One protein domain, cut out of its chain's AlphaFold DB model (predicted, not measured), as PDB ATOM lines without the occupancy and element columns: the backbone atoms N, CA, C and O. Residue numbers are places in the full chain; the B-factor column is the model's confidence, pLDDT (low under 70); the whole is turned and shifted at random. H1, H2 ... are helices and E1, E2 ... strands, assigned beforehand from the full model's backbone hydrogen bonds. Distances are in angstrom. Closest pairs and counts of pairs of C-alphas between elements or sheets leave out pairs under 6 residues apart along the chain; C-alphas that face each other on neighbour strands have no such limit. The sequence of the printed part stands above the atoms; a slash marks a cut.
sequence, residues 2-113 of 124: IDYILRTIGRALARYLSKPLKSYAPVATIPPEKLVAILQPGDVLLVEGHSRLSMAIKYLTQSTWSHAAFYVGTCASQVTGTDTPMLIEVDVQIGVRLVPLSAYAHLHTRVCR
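Overview. This is residues 2 to 113 of the 124 residues of an uncharacterized protein of Pseudogulbenkiania ferrooxidans 2002 (UniProt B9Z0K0). One strongly twisted sheet of five strands makes the body, with the short helices H2, H3 and H4 around its rim, H3 and H4 off opposite ends of E2. Helix H1 is an arm whose residues 2 to 9 stick out from this body and add to its length. The 112 printed residues hold four named helices and five named strands, in the order H1 H2 E1 H3 E2 H4 E3 E4 E5, a mixed class; the sheet's order is E4 E3 E2 E1 E5, all antiparallel. The whole is only just compact, close to loose, with a radius of gyration of the C-alphas of 15.4 A and spans of 48 by 33 by 23 A.

Along the chain. Find C-alpha 2 at (-3.116, -24.268, -17.496); from there H1 runs 22.4 A to residue 17. After residues 18 to 31 comes H2, residues 32 to 38, 10.4 A long. Next read E1, residues 44 to 47, and H3, residues 52 to 61, 14.3 A. E2, residues 67 to 73, starts at C-alpha 67 at (22.302, -5.468, -18.613) and runs 18.5 A. H4 holds residues 77 to 80. E3, residues 86 to 91, spans 14.9 A, and E4, residues 95 to 100, spans 15.7 A. E5, residues 109 to 112, ends at C-alpha 112 at (27.500, 4.274, -24.633).

Arrangement. Begin at E2, whose pairing is staggered: residues 67 to 70 pair with E1, and residues 70 to 73 with E3. Look for N 45 and O 69, 2.8 A apart, between E1 and E2, and for N 70 and O 88, 2.8 A, between E2 and E3; both are within hydrogen-bond range. E3 and E4 form a hairpin, antiparallel at 148 degrees, with N 87 and O 99 at 2.8 A. At the other edge E5 is antiparallel to E1 at 157 degrees, with N 46 and O 110 at 2.8 A. H2 only grazes the sheet, with residues 35 to 38. H3 is only just on the sheet, with 5 pairs of C-alphas within 10 A, and only grazes it with residues 53 to 58. H4 is only just not on it, with 4 such pairs. H1 is not on the sheet; it is close to H3 but not clearly touching, about perpendicular at 85 degrees, the closest C-alphas being those of Leu 17 and Arg 52, 5.0 A apart. In H1, H2 and H3 every O i to N i+4 pair is within hydrogen-bond range, and H4 is too short for one.

Size, cuts and confidence. The C-alphas of Ile 2 and Ala 37 are the two farthest apart, 50.4 A. The printed part has no cut. The link from H1 to H2, 14 residues, is long. Look at residues 23 to 26 for pLDDT under 70; the mean of the printed part is 90.1.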
ATOM      1  N   ILE A   2      -4.508 -24.110 -17.024       85.62
ATOM      2  CA  ILE A   2      -3.116 -24.268 -17.496       85.62
ATOM      3  C   ILE A   2      -2.344 -22.936 -17.494       85.62
ATOM      4  O   ILE A   2      -1.257 -22.871 -16.925       85.62
ATOM      5  N   ASP A   3      -2.938 -21.847 -17.993       87.69
ATOM      6  CA  ASP A   3      -2.270 -20.533 -18.029       87.69
ATOM      7  C   ASP A   3      -1.913 -19.996 -16.642       87.69
ATOM      8  O   ASP A   3      -0.881 -19.356 -16.452       87.69
ATOM      9  N   TYR A   4      -2.749 -20.274 -15.641       90.12
ATOM     10  CA  TYR A   4      -2.488 -19.855 -14.267       90.12
ATOM     11  C   TYR A   4      -1.289 -20.608 -13.672       90.12
ATOM     12  O   TYR A   4      -0.419 -20.002 -13.039       90.12
ATOM     13  N   ILE A   5      -1.208 -21.917 -13.928       91.19
ATOM     14  CA  ILE A   5      -0.099 -22.770 -13.485       91.19
ATOM     15  C   ILE A   5       1.204 -22.331 -14.167       91.19
ATOM     16  O   ILE A   5       2.192 -22.064 -13.480       91.19
ATOM     17  N   LEU A   6       1.193 -22.149 -15.491       93.31
ATOM     18  CA  LEU A   6       2.360 -21.697 -16.256       93.31
ATOM     19  C   LEU A   6       2.846 -20.313 -15.808       93.31
ATOM     20  O   LEU A   6       4.044 -20.115 -15.611       93.31
ATOM     21  N   ARG A   7       1.933 -19.365 -15.553       90.50
ATOM     22  CA  ARG A   7       2.291 -18.038 -15.020       90.50
ATOM     23  C   ARG A   7       2.933 -18.124 -13.641       90.50
ATOM     24  O   ARG A   7       3.869 -17.379 -13.354       90.50
ATOM     25  N   THR A   8       2.450 -19.019 -12.787       92.69
ATOM     26  CA  THR A   8       2.992 -19.199 -11.434       92.69
ATOM     27  C   THR A   8       4.405 -19.774 -11.478       92.69
ATOM     28  O   THR A   8       5.306 -19.241 -10.823       92.69
ATOM     29  N   ILE A   9       4.622 -20.794 -12.313       94.62
ATOM     30  CA  ILE A   9       5.946 -21.381 -12.560       94.62
ATOM     31  C   ILE A   9       6.893 -20.326 -13.142       94.62
ATOM     32  O   ILE A   9       7.993 -20.139 -12.622       94.62
ATOM     33  N   GLY A  10       6.446 -19.564 -14.145       92.69
ATOM     34  CA  GLY A  10       7.232 -18.489 -14.752       92.69
ATOM     35  C   GLY A  10       7.685 -17.436 -13.738       92.69
ATOM     36  O   GLY A  10       8.863 -17.088 -13.690       92.69
ATOM     37  N   ARG A  11       6.795 -16.987 -12.841       92.12
ATOM     38  CA  ARG A  11       7.157 -16.042 -11.765       92.12
ATOM     39  C   ARG A  11       8.130 -16.634 -10.753       92.12
ATOM     40  O   ARG A  11       8.934 -15.900 -10.179       92.12
ATOM     41  N   ALA A  12       8.023 -17.925 -10.448       93.31
ATOM     42  CA  ALA A  12       8.970 -18.594  -9.559       93.31
ATOM     43  C   ALA A  12      10.362 -18.673 -10.202       93.31
ATOM     44  O   ALA A  12      11.355 -18.334  -9.555       93.31
ATOM     45  N   LEU A  13      10.418 -19.025 -11.487       94.56
ATOM     46  CA  LEU A  13      11.655 -19.092 -12.254       94.56
ATOM     47  C   LEU A  13      12.315 -17.714 -12.388       94.56
ATOM     48  O   LEU A  13      13.497 -17.582 -12.079       94.56
ATOM     49  N   ALA A  14      11.550 -16.679 -12.749       93.19
ATOM     50  CA  ALA A  14      12.036 -15.300 -12.815       93.19
ATOM     51  C   ALA A  14      12.664 -14.865 -11.482       93.19
ATOM     52  O   ALA A  14      13.815 -14.438 -11.442       93.19
ATOM     53  N   ARG A  15      11.965 -15.088 -10.361       93.44
ATOM     54  CA  ARG A  15      12.488 -14.791  -9.017       93.44
ATOM     55  C   ARG A  15      13.778 -15.536  -8.694       93.44
ATOM     56  O   ARG A  15      14.642 -14.985  -8.021       93.44
ATOM     57  N   TYR A  16      13.909 -16.787  -9.119       92.81
ATOM     58  CA  TYR A  16      15.119 -17.567  -8.880       92.81
ATOM     59  C   TYR A  16      16.307 -17.073  -9.720       92.81
ATOM     60  O   TYR A  16      17.415 -16.919  -9.194       92.81
ATOM     61  N   LEU A  17      16.076 -16.793 -11.005       93.69
ATOM     62  CA  LEU A  17      17.111 -16.380 -11.953       93.69
ATOM     63  C   LEU A  17      17.592 -14.941 -11.727       93.69
ATOM     64  O   LEU A  17      18.784 -14.676 -11.883       93.69
ATOM     65  N   SER A  18      16.709 -14.039 -11.292       92.31
ATOM     66  CA  SER A  18      17.059 -12.646 -10.978       92.31
ATOM     67  C   SER A  18      17.866 -12.486  -9.688       92.31
ATOM     68  O   SER A  18      18.433 -11.423  -9.460       92.31
ATOM     69  N   LYS A  19      17.930 -13.501  -8.814       89.38
ATOM     70  CA  LYS A  19      18.678 -13.381  -7.553       89.38
ATOM     71  C   LYS A  19      20.185 -13.196  -7.813       89.38
ATOM     72  O   LYS A  19      20.762 -14.026  -8.527       89.38
ATOM     73  N   PRO A  20      20.822 -12.194  -7.176       85.06
ATOM     74  CA  PRO A  20      22.273 -12.035  -7.127       85.06
ATOM     75  C   PRO A  20      23.019 -13.306  -6.711       85.06
ATOM     76  O   PRO A  20      22.583 -14.032  -5.811       85.06
ATOM     77  N   LEU A  21      24.165 -13.564  -7.336       83.69
ATOM     78  CA  LEU A  21      25.115 -14.580  -6.898       83.69
ATOM     79  C   LEU A  21      26.044 -13.986  -5.838       83.69
ATOM     80  O   LEU A  21      26.698 -12.979  -6.068       83.69
ATOM     81  N   LYS A  22      26.131 -14.641  -4.674       70.62
ATOM     82  CA  LYS A  22      26.989 -14.192  -3.560       70.62
ATOM     83  C   LYS A  22      28.486 -14.295  -3.864       70.62
ATOM     84  O   LYS A  22      29.281 -13.597  -3.252       70.62
ATOM     85  N   SER A  23      28.863 -15.193  -4.770       67.56
ATOM     86  CA  SER A  23      30.252 -15.519  -5.100       67.56
ATOM     87  C   SER A  23      30.858 -14.623  -6.181       67.56
ATOM     88  O   SER A  23      32.007 -14.833  -6.556       67.56
ATOM     89  N   TYR A  24      30.099 -13.663  -6.718       63.78
ATOM     90  CA  TYR A  24      30.543 -12.829  -7.825       63.78
ATOM     91  C   TYR A  24      30.111 -11.378  -7.615       63.78
ATOM     92  O   TYR A  24      28.939 -11.043  -7.770       63.78
ATOM     93  N   ALA A  25      31.072 -10.526  -7.264       63.62
ATOM     94  CA  ALA A  25      30.881  -9.089  -7.131       63.62
ATOM     95  C   ALA A  25      31.741  -8.385  -8.195       63.62
ATOM     96  O   ALA A  25      32.959  -8.309  -8.027       63.62
ATOM     97  N   PRO A  26      31.145  -7.911  -9.305       63.09
ATOM     98  CA  PRO A  26      31.828  -7.011 -10.222       63.09
ATOM     99  C   PRO A  26      32.268  -5.782  -9.432       63.09
ATOM    100  O   PRO A  26      31.437  -5.126  -8.805       63.09
ATOM    101  N   VAL A  27      33.564  -5.491  -9.441       72.25
ATOM    102  CA  VAL A  27      34.104  -4.305  -8.776       72.25
ATOM    103  C   VAL A  27      34.044  -3.148  -9.762       72.25
ATOM    104  O   VAL A  27      34.485  -3.284 -10.905       72.25
ATOM    105  N   ALA A  28      33.489  -2.015  -9.333       73.44
ATOM    106  CA  ALA A  28      33.514  -0.793 -10.123       73.44
ATOM    107  C   ALA A  28      34.953  -0.428 -10.521       73.44
ATOM    108  O   ALA A  28      35.848  -0.340  -9.682       73.44
ATOM    109  N   THR A  29      35.169  -0.190 -11.813       76.81
ATOM    110  CA  THR A  29      36.455   0.282 -12.351       76.81
ATOM    111  C   THR A  29      36.633   1.791 -12.207       76.81
ATOM    112  O   THR A  29      37.747   2.292 -12.352       76.81
ATOM    113  N   ILE A  30      35.555   2.523 -11.906       77.44
ATOM    114  CA  ILE A  30      35.560   3.970 -11.683       77.44
ATOM    115  C   ILE A  30      34.795   4.326 -10.401       77.44
ATOM    116  O   ILE A  30      33.820   3.651 -10.073       77.44
ATOM    117  N   PRO A  31      35.191   5.396  -9.688       80.81
ATOM    118  CA  PRO A  31      34.407   5.924  -8.580       80.81
ATOM    119  C   PRO A  31      32.993   6.333  -9.035       80.81
ATOM    120  O   PRO A  31      32.869   6.967 -10.093       80.81
ATOM    121  N   PRO A  32      31.946   6.036  -8.243       80.00
ATOM    122  CA  PRO A  32      30.566   6.455  -8.495       80.00
ATOM    123  C   PRO A  32      30.415   7.926  -8.891       80.00
ATOM    124  O   PRO A  32      29.671   8.261  -9.810       80.00
ATOM    125  N   GLU A  33      31.162   8.813  -8.237       82.44
ATOM    126  CA  GLU A  33      31.083  10.261  -8.430       82.44
ATOM    127  C   GLU A  33      31.559  10.658  -9.830       82.44
ATOM    128  O   GLU A  33      30.987  11.543 -10.467       82.44
ATOM    129  N   LYS A  34      32.577   9.959 -10.351       84.81
ATOM    130  CA  LYS A  34      33.063  10.180 -11.717       84.81
ATOM    131  C   LYS A  34      32.052   9.708 -12.753       84.81
ATOM    132  O   LYS A  34      31.915  10.367 -13.776       84.81
ATOM    133  N   LEU A  35      31.341   8.608 -12.494       86.88
ATOM    134  CA  LEU A  35      30.298   8.116 -13.397       86.88
ATOM    135  C   LEU A  35      29.164   9.141 -13.545       86.88
ATOM    136  O   LEU A  35      28.736   9.428 -14.661       86.88
ATOM    137  N   VAL A  36      28.718   9.731 -12.433       85.38
ATOM    138  CA  VAL A  36      27.689  10.785 -12.437       85.38
ATOM    139  C   VAL A  36      28.149  11.992 -13.256       85.38
ATOM    140  O   VAL A  36      27.382  12.513 -14.058       85.38
ATOM    141  N   ALA A  37      29.406  12.412 -13.092       87.44
ATOM    142  CA  ALA A  37      29.940  13.595 -13.761       87.44
ATOM    143  C   ALA A  37      30.062  13.453 -15.291       87.44
ATOM    144  O   ALA A  37      30.052  14.463 -15.992       87.44
ATOM    145  N   ILE A  38      30.200  12.229 -15.818       90.69
ATOM    146  CA  ILE A  38      30.372  11.995 -17.264       90.69
ATOM    147  C   ILE A  38      29.065  11.703 -18.006       90.69
ATOM    148  O   ILE A  38      29.025  11.874 -19.228       90.69
ATOM    149  N   LEU A  39      28.031  11.230 -17.305       92.19
ATOM    150  CA  LEU A  39      26.769  10.804 -17.906       92.19
ATOM    151  C   LEU A  39      25.938  11.997 -18.392       92.19
ATOM    152  O   LEU A  39      25.786  13.003 -17.701       92.19
ATOM    153  N   GLN A  40      25.348  11.856 -19.574       92.50
ATOM    154  CA  GLN A  40      24.456  12.835 -20.196       92.50
ATOM    155  C   GLN A  40      23.116  12.184 -20.535       92.50
ATOM    156  O   GLN A  40      23.118  11.043 -21.008       92.50
ATOM    157  N   PRO A  41      21.970  12.860 -20.305       92.31
ATOM    158  CA  PRO A  41      20.670  12.331 -20.710       92.31
ATOM    159  C   PRO A  41      20.699  11.855 -22.168       92.31
ATOM    160  O   PRO A  41      21.171  12.574 -23.046       92.31
ATOM    161  N   GLY A  42      20.233  10.630 -22.415       92.00
ATOM    162  CA  GLY A  42      20.371   9.956 -23.710       92.00
ATOM    163  C   GLY A  42      21.465   8.885 -23.762       92.00
ATOM    164  O   GLY A  42      21.442   8.046 -24.664       92.00
ATOM    165  N   ASP A  43      22.398   8.870 -22.809       95.06
ATOM    166  CA  ASP A  43      23.410   7.820 -22.704       95.06
ATOM    167  C   ASP A  43      22.785   6.465 -22.322       95.06
ATOM    168  O   ASP A  43      21.851   6.377 -21.521       95.06
ATOM    169  N   VAL A  44      23.355   5.379 -22.849       96.50
ATOM    170  CA  VAL A  44      23.060   4.008 -22.419       96.50
ATOM    171  C   VAL A  44      24.186   3.517 -21.516       96.50
ATOM    172  O   VAL A  44      25.351   3.480 -21.909       96.50
ATOM    173  N   LEU A  45      23.836   3.112 -20.303       96.12
ATOM    174  CA  LEU A  45      24.732   2.488 -19.343       96.12
ATOM    175  C   LEU A  45      24.682   0.968 -19.514       96.12
ATOM    176  O   LEU A  45      23.668   0.336 -19.218       96.12
ATOM    177  N   LEU A  46      25.780   0.372 -19.968       96.69
ATOM    178  CA  LEU A  46      25.977  -1.074 -19.941       96.69
ATOM    179  C   LEU A  46      26.509  -1.482 -18.571       96.69
ATOM    180  O   LEU A  46      27.435  -0.856 -18.053       96.69
ATOM    181  N   VAL A  47      25.941  -2.541 -18.003       94.88
ATOM    182  CA  VAL A  47      26.258  -3.006 -16.651       94.88
ATOM    183  C   VAL A  47      26.627  -4.483 -16.687       94.88
ATOM    184  O   VAL A  47      25.936  -5.325 -17.276       94.88
ATOM    185  N   GLU A  48      27.721  -4.811 -16.017       94.12
ATOM    186  CA  GLU A  48      28.063  -6.184 -15.704       94.12
ATOM    187  C   GLU A  48      27.223  -6.677 -14.518       94.12
ATOM    188  O   GLU A  48      27.535  -6.451 -13.351       94.12
ATOM    189  N   GLY A  49      26.124  -7.362 -14.819       91.94
ATOM    190  CA  GLY A  49      25.257  -7.945 -13.807       91.94
ATOM    191  C   GLY A  49      25.856  -9.198 -13.163       91.94
ATOM    192  O   GLY A  49      26.712  -9.893 -13.724       91.94
ATOM    193  N   HIS A  50      25.346  -9.521 -11.977       91.50
ATOM    194  CA  HIS A  50      25.822 -10.629 -11.147       91.50
ATOM    195  C   HIS A  50      24.716 -11.627 -10.753       91.50
ATOM    196  O   HIS A  50      24.885 -12.422  -9.832       91.50
ATOM    197  N   SER A  51      23.562 -11.604 -11.424       92.88
ATOM    198  CA  SER A  51      22.507 -12.609 -11.219       92.88
ATOM    199  C   SER A  51      22.788 -13.902 -12.000       92.88
ATOM    200  O   SER A  51      23.644 -13.933 -12.889       92.88
ATOM    201  N   ARG A  52      22.036 -14.977 -11.726       93.88
ATOM    202  CA  ARG A  52      22.098 -16.203 -12.553       93.88
ATOM    203  C   ARG A  52      21.738 -15.912 -14.008       93.88
ATOM    204  O   ARG A  52      22.388 -16.429 -14.912       93.88
ATOM    205  N   LEU A  53      20.738 -15.059 -14.225       94.31
ATOM    206  CA  LEU A  53      20.373 -14.607 -15.563       94.31
ATOM    207  C   LEU A  53      21.522 -13.839 -16.224       94.31
ATOM    208  O   LEU A  53      21.833 -14.081 -17.384       94.31
ATOM    209  N   SER A  54      22.204 -12.973 -15.470       94.25
ATOM    210  CA  SER A  54      23.363 -12.227 -15.964       94.25
ATOM    211  C   SER A  54      24.486 -13.159 -16.419       94.25
ATOM    212  O   SER A  54      25.065 -12.932 -17.474       94.25
ATOM    213  N   MET A  55      24.765 -14.233 -15.671       94.00
ATOM    214  CA  MET A  55      25.742 -15.254 -16.079       94.00
ATOM    215  C   MET A  55      25.351 -15.928 -17.391       94.00
ATOM    216  O   MET A  55      26.195 -16.063 -18.274       94.00
ATOM    217  N   ALA A  56      24.080 -16.312 -17.539       95.12
ATOM    218  CA  ALA A  56      23.588 -16.921 -18.769       95.12
ATOM    219  C   ALA A  56      23.719 -15.966 -19.966       95.12
ATOM    220  O   ALA A  56      24.212 -16.378 -21.011       95.12
ATOM    221  N   ILE A  57      23.352 -14.688 -19.804       95.81
ATOM    222  CA  ILE A  57      23.502 -13.672 -20.858       95.81
ATOM    223  C   ILE A  57      24.973 -13.523 -21.248       95.81
ATOM    224  O   ILE A  57      25.287 -13.608 -22.435       95.81
ATOM    225  N   LYS A  58      25.883 -13.365 -20.278       95.62
ATOM    226  CA  LYS A  58      27.322 -13.244 -20.563       95.62
ATOM    227  C   LYS A  58      27.871 -14.457 -21.306       95.62
ATOM    228  O   LYS A  58      28.570 -14.310 -22.302       95.62
ATOM    229  N   TYR A  59      27.512 -15.653 -20.844       95.69
ATOM    230  CA  TYR A  59      27.935 -16.904 -21.462       95.69
ATOM    231  C   TYR A  59      27.415 -17.044 -22.900       95.69
ATOM    232  O   TYR A  59      28.178 -17.369 -23.802       95.69
ATOM    233  N   LEU A  60      26.132 -16.771 -23.141       98.00
ATOM    234  CA  LEU A  60      25.530 -16.931 -24.468       98.00
ATOM    235  C   LEU A  60      26.028 -15.888 -25.471       98.00
ATOM    236  O   LEU A  60      26.210 -16.200 -26.642       98.00
ATOM    237  N   THR A  61      26.239 -14.654 -25.017       97.38
ATOM    238  CA  THR A  61      26.635 -13.533 -25.883       97.38
ATOM    239  C   THR A  61      28.143 -13.385 -26.039       97.38
ATOM    240  O   THR A  61      28.579 -12.579 -26.856       97.38
ATOM    241  N   GLN A  62      28.937 -14.125 -25.254       97.62
ATOM    242  CA  GLN A  62      30.391 -13.953 -25.168       97.62
ATOM    243  C   GLN A  62      30.787 -12.488 -24.885       97.62
ATOM    244  O   GLN A  62      31.789 -11.981 -25.382       97.62
ATOM    245  N   SER A  63      29.975 -11.796 -24.083       95.00
ATOM    246  CA  SER A  63      30.145 -10.391 -23.714       95.00
ATOM    247  C   SER A  63      30.107 -10.237 -22.199       95.00
ATOM    248  O   SER A  63      29.381 -10.943 -21.505       95.00
ATOM    249  N   THR A  64      30.860  -9.275 -21.671       94.19
ATOM    250  CA  THR A  64      30.820  -8.889 -20.251       94.19
ATOM    251  C   THR A  64      29.511  -8.171 -19.883       94.19
ATOM    252  O   THR A  64      29.081  -8.187 -18.729       94.19
ATOM    253  N   TRP A  65      28.843  -7.549 -20.858       96.19
ATOM    254  CA  TRP A  65      27.655  -6.726 -20.625       96.19
ATOM    255  C   TRP A  65      26.400  -7.589 -20.602       96.19
ATOM    256  O   TRP A  65      26.012  -8.158 -21.620       96.19
ATOM    257  N   SER A  66      25.752  -7.674 -19.441       95.69
ATOM    258  CA  SER A  66      24.543  -8.490 -19.275       95.69
ATOM    259  C   SER A  66      23.271  -7.678 -19.087       95.69
ATOM    260  O   SER A  66      22.191  -8.253 -19.010       95.69
ATOM    261  N   HIS A  67      23.408  -6.370 -18.887       96.06
ATOM    262  CA  HIS A  67      22.302  -5.468 -18.613       96.06
ATOM    263  C   HIS A  67      22.570  -4.102 -19.237       96.06
ATOM    264  O   HIS A  67      23.728  -3.708 -19.402       96.06
ATOM    265  N   ALA A  68      21.498  -3.397 -19.581       96.88
ATOM    266  CA  ALA A  68      21.547  -2.066 -20.162       96.88
ATOM    267  C   ALA A  68      20.455  -1.193 -19.542       96.88
ATOM    268  O   ALA A  68      19.331  -1.650 -19.328       96.88
ATOM    269  N   ALA A  69      20.789   0.064 -19.277       97.12
ATOM    270  CA  ALA A  69      19.883   1.044 -18.703       97.12
ATOM    271  C   ALA A  69      20.048   2.394 -19.414       97.12
ATOM    272  O   ALA A  69      21.159   2.786 -19.758       97.12
ATOM    273  N   PHE A  70      18.953   3.101 -19.660       96.44
ATOM    274  CA  PHE A  70      18.932   4.375 -20.376       96.44
ATOM    275  C   PHE A  70      18.917   5.543 -19.393       96.44
ATOM    276  O   PHE A  70      18.024   5.632 -18.552       96.44
ATOM    277  N   TYR A  71      19.897   6.434 -19.477       95.31
ATOM    278  CA  TYR A  71      20.041   7.548 -18.550       95.31
ATOM    279  C   TYR A  71      19.170   8.734 -18.945       95.31
ATOM    280  O   TYR A  71      19.254   9.252 -20.058       95.31
ATOM    281  N   VAL A  72      18.349   9.178 -17.995       93.56
ATOM    282  CA  VAL A  72      17.396  10.282 -18.176       93.56
ATOM    283  C   VAL A  72      17.745  11.507 -17.326       93.56
ATOM    284  O   VAL A  72      17.048  12.516 -17.357       93.56
ATOM    285  N   GLY A  73      18.845  11.458 -16.569       91.69
ATOM    286  CA  GLY A  73      19.210  12.534 -15.650       91.69
ATOM    287  C   GLY A  73      18.148  12.750 -14.576       91.69
ATOM    288  O   GLY A  73      17.548  11.796 -14.079       91.69
ATOM    289  N   THR A  74      17.923  14.010 -14.213       90.75
ATOM    290  CA  THR A  74      16.946  14.413 -13.193       90.75
ATOM    291  C   THR A  74      15.559  14.701 -13.771       90.75
ATOM    292  O   THR A  74      14.666  15.089 -13.028       90.75
ATOM    293  N   CYS A  75      15.313  14.476 -15.071       84.81
ATOM    294  CA  CYS A  75      14.022  14.811 -15.692       84.81
ATOM    295  C   CYS A  75      12.840  14.011 -15.110       84.81
ATOM    296  O   CYS A  75      11.684  14.403 -15.243       84.81
ATOM    297  N   ALA A  76      13.124  12.894 -14.435       83.44
ATOM    298  CA  ALA A  76      12.141  12.096 -13.716       83.44
ATOM    299  C   ALA A  76      11.763  12.681 -12.338       83.44
ATOM    300  O   ALA A  76      11.006  12.045 -11.601       83.44
ATOM    301  N   SER A  77      12.255  13.865 -11.958       86.19
ATOM    302  CA  SER A  77      11.956  14.480 -10.661       86.19
ATOM    303  C   SER A  77      10.472  14.780 -10.467       86.19
ATOM    304  O   SER A  77       9.952  14.571  -9.374       86.19
ATOM    305  N   GLN A  78       9.745  15.119 -11.536       81.06
ATOM    306  CA  GLN A  78       8.287  15.308 -11.489       81.06
ATOM    307  C   GLN A  78       7.521  14.017 -11.151       81.06
ATOM    308  O   GLN A  78       6.443  14.071 -10.569       81.06
ATOM    309  N   VAL A  79       8.076  12.852 -11.503       82.88
ATOM    310  CA  VAL A  79       7.464  11.536 -11.249       82.88
ATOM    311  C   VAL A  79       7.917  10.962  -9.906       82.88
ATOM    312  O   VAL A  79       7.142  10.313  -9.210       82.88
ATOM    313  N   THR A  80       9.181  11.179  -9.542       84.25
ATOM    314  CA  THR A  80       9.810  10.574  -8.356       84.25
ATOM    315  C   THR A  80       9.758  11.462  -7.114       84.25
ATOM    316  O   THR A  80       9.964  10.966  -6.011       84.25
ATOM    317  N   GLY A  81       9.512  12.765  -7.276       86.56
ATOM    318  CA  GLY A  81       9.582  13.761  -6.206       86.56
ATOM    319  C   GLY A  81      11.007  14.090  -5.745       86.56
ATOM    320  O   GLY A  81      11.170  14.754  -4.725       86.56
ATOM    321  N   THR A  82      12.041  13.619  -6.454       84.81
ATOM    322  CA  THR A  82      13.450  13.834  -6.086       84.81
ATOM    323  C   THR A  82      14.288  14.208  -7.306       84.81
ATOM    324  O   THR A  82      14.112  13.616  -8.366       84.81
ATOM    325  N   ASP A  83      15.269  15.099  -7.149       89.25
ATOM    326  CA  ASP A  83      16.274  15.405  -8.187       89.25
ATOM    327  C   ASP A  83      17.406  14.362  -8.236       89.25
ATOM    328  O   ASP A  83      18.576  14.659  -8.484       89.25
ATOM    329  N   THR A  84      17.068  13.098  -7.991       90.50
ATOM    330  CA  THR A  84      18.027  11.997  -8.087       90.50
ATOM    331  C   THR A  84      18.267  11.669  -9.563       90.50
ATOM    332  O   THR A  84      17.299  11.547 -10.310       90.50
ATOM    333  N   PRO A  85      19.519  11.471 -10.018       92.25
ATOM    334  CA  PRO A  85      19.782  10.968 -11.362       92.25
ATOM    335  C   PRO A  85      19.181   9.570 -11.562       92.25
ATOM    336  O   PRO A  85      19.511   8.632 -10.826       92.25
ATOM    337  N   MET A  86      18.321   9.424 -12.571       94.81
ATOM    338  CA  MET A  86      17.567   8.196 -12.827       94.81
ATOM    339  C   MET A  86      17.983   7.503 -14.126       94.81
ATOM    340  O   MET A  86      18.470   8.108 -15.086       94.81
ATOM    341  N   LEU A  87      17.725   6.201 -14.152       96.12
ATOM    342  CA  LEU A  87      17.838   5.318 -15.299       96.12
ATOM    343  C   LEU A  87      16.476   4.665 -15.578       96.12
ATOM    344  O   LEU A  87      15.742   4.333 -14.647       96.12
ATOM    345  N   ILE A  88      16.167   4.434 -16.851       96.62
ATOM    346  CA  ILE A  88      15.085   3.554 -17.300       96.62
ATOM    347  C   ILE A  88      15.689   2.197 -17.653       96.62
ATOM    348  O   ILE A  88      16.663   2.118 -18.400       96.62
ATOM    349  N   GLU A  89      15.093   1.120 -17.164       96.56
ATOM    350  CA  GLU A  89      15.542  -0.238 -17.465       96.56
ATOM    351  C   GLU A  89      14.389  -1.236 -17.517       96.56
ATOM    352  O   GLU A  89      13.254  -0.910 -17.170       96.56
ATOM    353  N   VAL A  90      14.703  -2.475 -17.903       95.56
ATOM    354  CA  VAL A  90      13.759  -3.596 -17.901       95.56
ATOM    355  C   VAL A  90      14.197  -4.641 -16.881       95.56
ATOM    356  O   VAL A  90      15.263  -5.239 -17.009       95.56
ATOM    357  N   ASP A  91      13.346  -4.891 -15.889       92.75
ATOM    358  CA  ASP A  91      13.483  -5.988 -14.936       92.75
ATOM    359  C   ASP A  91      12.565  -7.155 -15.329       92.75
ATOM    360  O   ASP A  91      11.420  -6.972 -15.742       92.75
ATOM    361  N   VAL A  92      13.049  -8.387 -15.177       90.62
ATOM    362  CA  VAL A  92      12.311  -9.590 -15.599       90.62
ATOM    363  C   VAL A  92      11.044  -9.844 -14.772       90.62
ATOM    364  O   VAL A  92      10.119 -10.501 -15.249       90.62
ATOM    365  N   GLN A  93      10.974  -9.356 -13.534       90.56
ATOM    366  CA  GLN A  93       9.824  -9.554 -12.652       90.56
ATOM    367  C   GLN A  93       8.799  -8.432 -12.767       90.56
ATOM    368  O   GLN A  93       7.602  -8.717 -12.730       90.56
ATOM    369  N   ILE A  94       9.255  -7.181 -12.868       91.56
ATOM    370  CA  ILE A  94       8.370  -6.005 -12.816       91.56
ATOM    371  C   ILE A  94       8.267  -5.224 -14.129       91.56
ATOM    372  O   ILE A  94       7.411  -4.353 -14.241       91.56
ATOM    373  N   GLY A  95       9.058  -5.568 -15.145       94.06
ATOM    374  CA  GLY A  95       9.035  -4.915 -16.450       94.06
ATOM    375  C   GLY A  95       9.822  -3.605 -16.468       94.06
ATOM    376  O   GLY A  95      10.864  -3.486 -15.823       94.06
ATOM    377  N   VAL A  96       9.344  -2.633 -17.250       96.12
ATOM    378  CA  VAL A  96       9.995  -1.324 -17.391       96.12
ATOM    379  C   VAL A  96       9.865  -0.541 -16.087       96.12
ATOM    380  O   VAL A  96       8.759  -0.366 -15.576       96.12
ATOM    381  N   ARG A  97      10.983  -0.046 -15.558       94.56
ATOM    382  CA  ARG A  97      11.007   0.731 -14.314       94.56
ATOM    383  C   ARG A  97      12.026   1.860 -14.353       94.56
ATOM    384  O   ARG A  97      12.989   1.816 -15.115       94.56
ATOM    385  N   LEU A  98      11.820   2.826 -13.462       95.06
ATOM    386  CA  LEU A  98      12.829   3.809 -13.083       95.06
ATOM    387  C   LEU A  98      13.675   3.258 -11.930       95.06
ATOM    388  O   LEU A  98      13.141   2.694 -10.976       95.06
ATOM    389  N   VAL A  99      14.988   3.448 -12.005       94.88
ATOM    390  CA  VAL A  99      15.944   3.052 -10.964       94.88
ATOM    391  C   VAL A  99      16.967   4.177 -10.755       94.88
ATOM    392  O   VAL A  99      17.388   4.795 -11.736       94.88
ATOM    393  N   PRO A 100      17.361   4.503  -9.511       94.50
ATOM    394  CA  PRO A 100      18.397   5.506  -9.285       94.50
ATOM    395  C   PRO A 100      19.749   5.015  -9.814       94.50
ATOM    396  O   PRO A 100      20.083   3.836  -9.686       94.50
ATOM    397  N   LEU A 101      20.568   5.925 -10.345       93.38
ATOM    398  CA  LEU A 101      21.913   5.611 -10.851       93.38
ATOM    399  C   LEU A 101      22.802   4.924  -9.796       93.38
ATOM    400  O   LEU A 101      23.616   4.057 -10.121       93.38
ATOM    401  N   SER A 102      22.607   5.256  -8.516       91.44
ATOM    402  CA  SER A 102      23.322   4.648  -7.387       91.44
ATOM    403  C   SER A 102      23.158   3.125  -7.298       91.44
ATOM    404  O   SER A 102      24.048   2.453  -6.771       91.44
ATOM    405  N   ALA A 103      22.087   2.559  -7.869       91.44
ATOM    406  CA  ALA A 103      21.861   1.115  -7.916       91.44
ATOM    407  C   ALA A 103      22.951   0.354  -8.689       91.44
ATOM    408  O   ALA A 103      23.168  -0.823  -8.415       91.44
ATOM    409  N   TYR A 104      23.654   1.017  -9.614       91.50
ATOM    410  CA  TYR A 104      24.699   0.399 -10.441       91.50
ATOM    411  C   TYR A 104      26.072   1.033 -10.303       91.50
ATOM    412  O   TYR A 104      27.036   0.499 -10.840       91.50
ATOM    413  N   ALA A 105      26.194   2.128  -9.556       84.38
ATOM    414  CA  ALA A 105      27.443   2.878  -9.465       84.38
ATOM    415  C   ALA A 105      28.617   2.081  -8.858       84.38
ATOM    416  O   ALA A 105      29.772   2.433  -9.059       84.38
ATOM    417  N   HIS A 106      28.323   1.003  -8.126       85.31
ATOM    418  CA  HIS A 106      29.310   0.108  -7.518       85.31
ATOM    419  C   HIS A 106      29.637  -1.126  -8.377       85.31
ATOM    420  O   HIS A 106      30.450  -1.954  -7.966       85.31
ATOM    421  N   LEU A 107      29.019  -1.263  -9.551       89.50
ATOM    422  CA  LEU A 107      29.281  -2.348 -10.492       89.50
ATOM    423  C   LEU A 107      30.208  -1.885 -11.616       89.50
ATOM    424  O   LEU A 107      30.434  -0.696 -11.830       89.50
ATOM    425  N   HIS A 108      30.739  -2.845 -12.367       92.31
ATOM    426  CA  HIS A 108      31.484  -2.544 -13.578       92.31
ATOM    427  C   HIS A 108      30.526  -2.051 -14.675       92.31
ATOM    428  O   HIS A 108      29.570  -2.742 -15.048       92.31
ATOM    429  N   THR A 109      30.777  -0.838 -15.172       93.50
ATOM    430  CA  THR A 109      29.904  -0.140 -16.123       93.50
ATOM    431  C   THR A 109      30.655   0.381 -17.342       93.50
ATOM    432  O   THR A 109      31.819   0.769 -17.237       93.50
ATOM    433  N   ARG A 110      29.959   0.502 -18.476       94.19
ATOM    434  CA  ARG A 110      30.424   1.220 -19.672       94.19
ATOM    435  C   ARG A 110      29.348   2.174 -20.173       94.19
ATOM    436  O   ARG A 110      28.194   1.787 -20.316       94.19
ATOM    437  N   VAL A 111      29.746   3.407 -20.474       94.69
ATOM    438  CA  VAL A 111      28.861   4.419 -21.061       94.69
ATOM    439  C   VAL A 111      28.895   4.307 -22.584       94.69
ATOM    440  O   VAL A 111      29.967   4.291 -23.193       94.69
ATOM    441  N   CYS A 112      27.718   4.234 -23.195       94.88
ATOM    442  CA  CYS A 112      27.500   4.274 -24.633       94.88
ATOM    443  C   CYS A 112      26.741   5.557 -24.978       94.88
ATOM    444  O   CYS A 112      25.566   5.693 -24.639       94.88
ATOM    445  N   ARG A 113      27.416   6.481 -25.668       93.69
ATOM    446  CA  ARG A 113      26.836   7.758 -26.084       93.69
ATOM    447  C   ARG A 113      26.379   7.703 -27.542       93.69
ATOM    448  O   ARG A 113      27.192   7.351 -28.401       93.69
TER     449      ARG A 113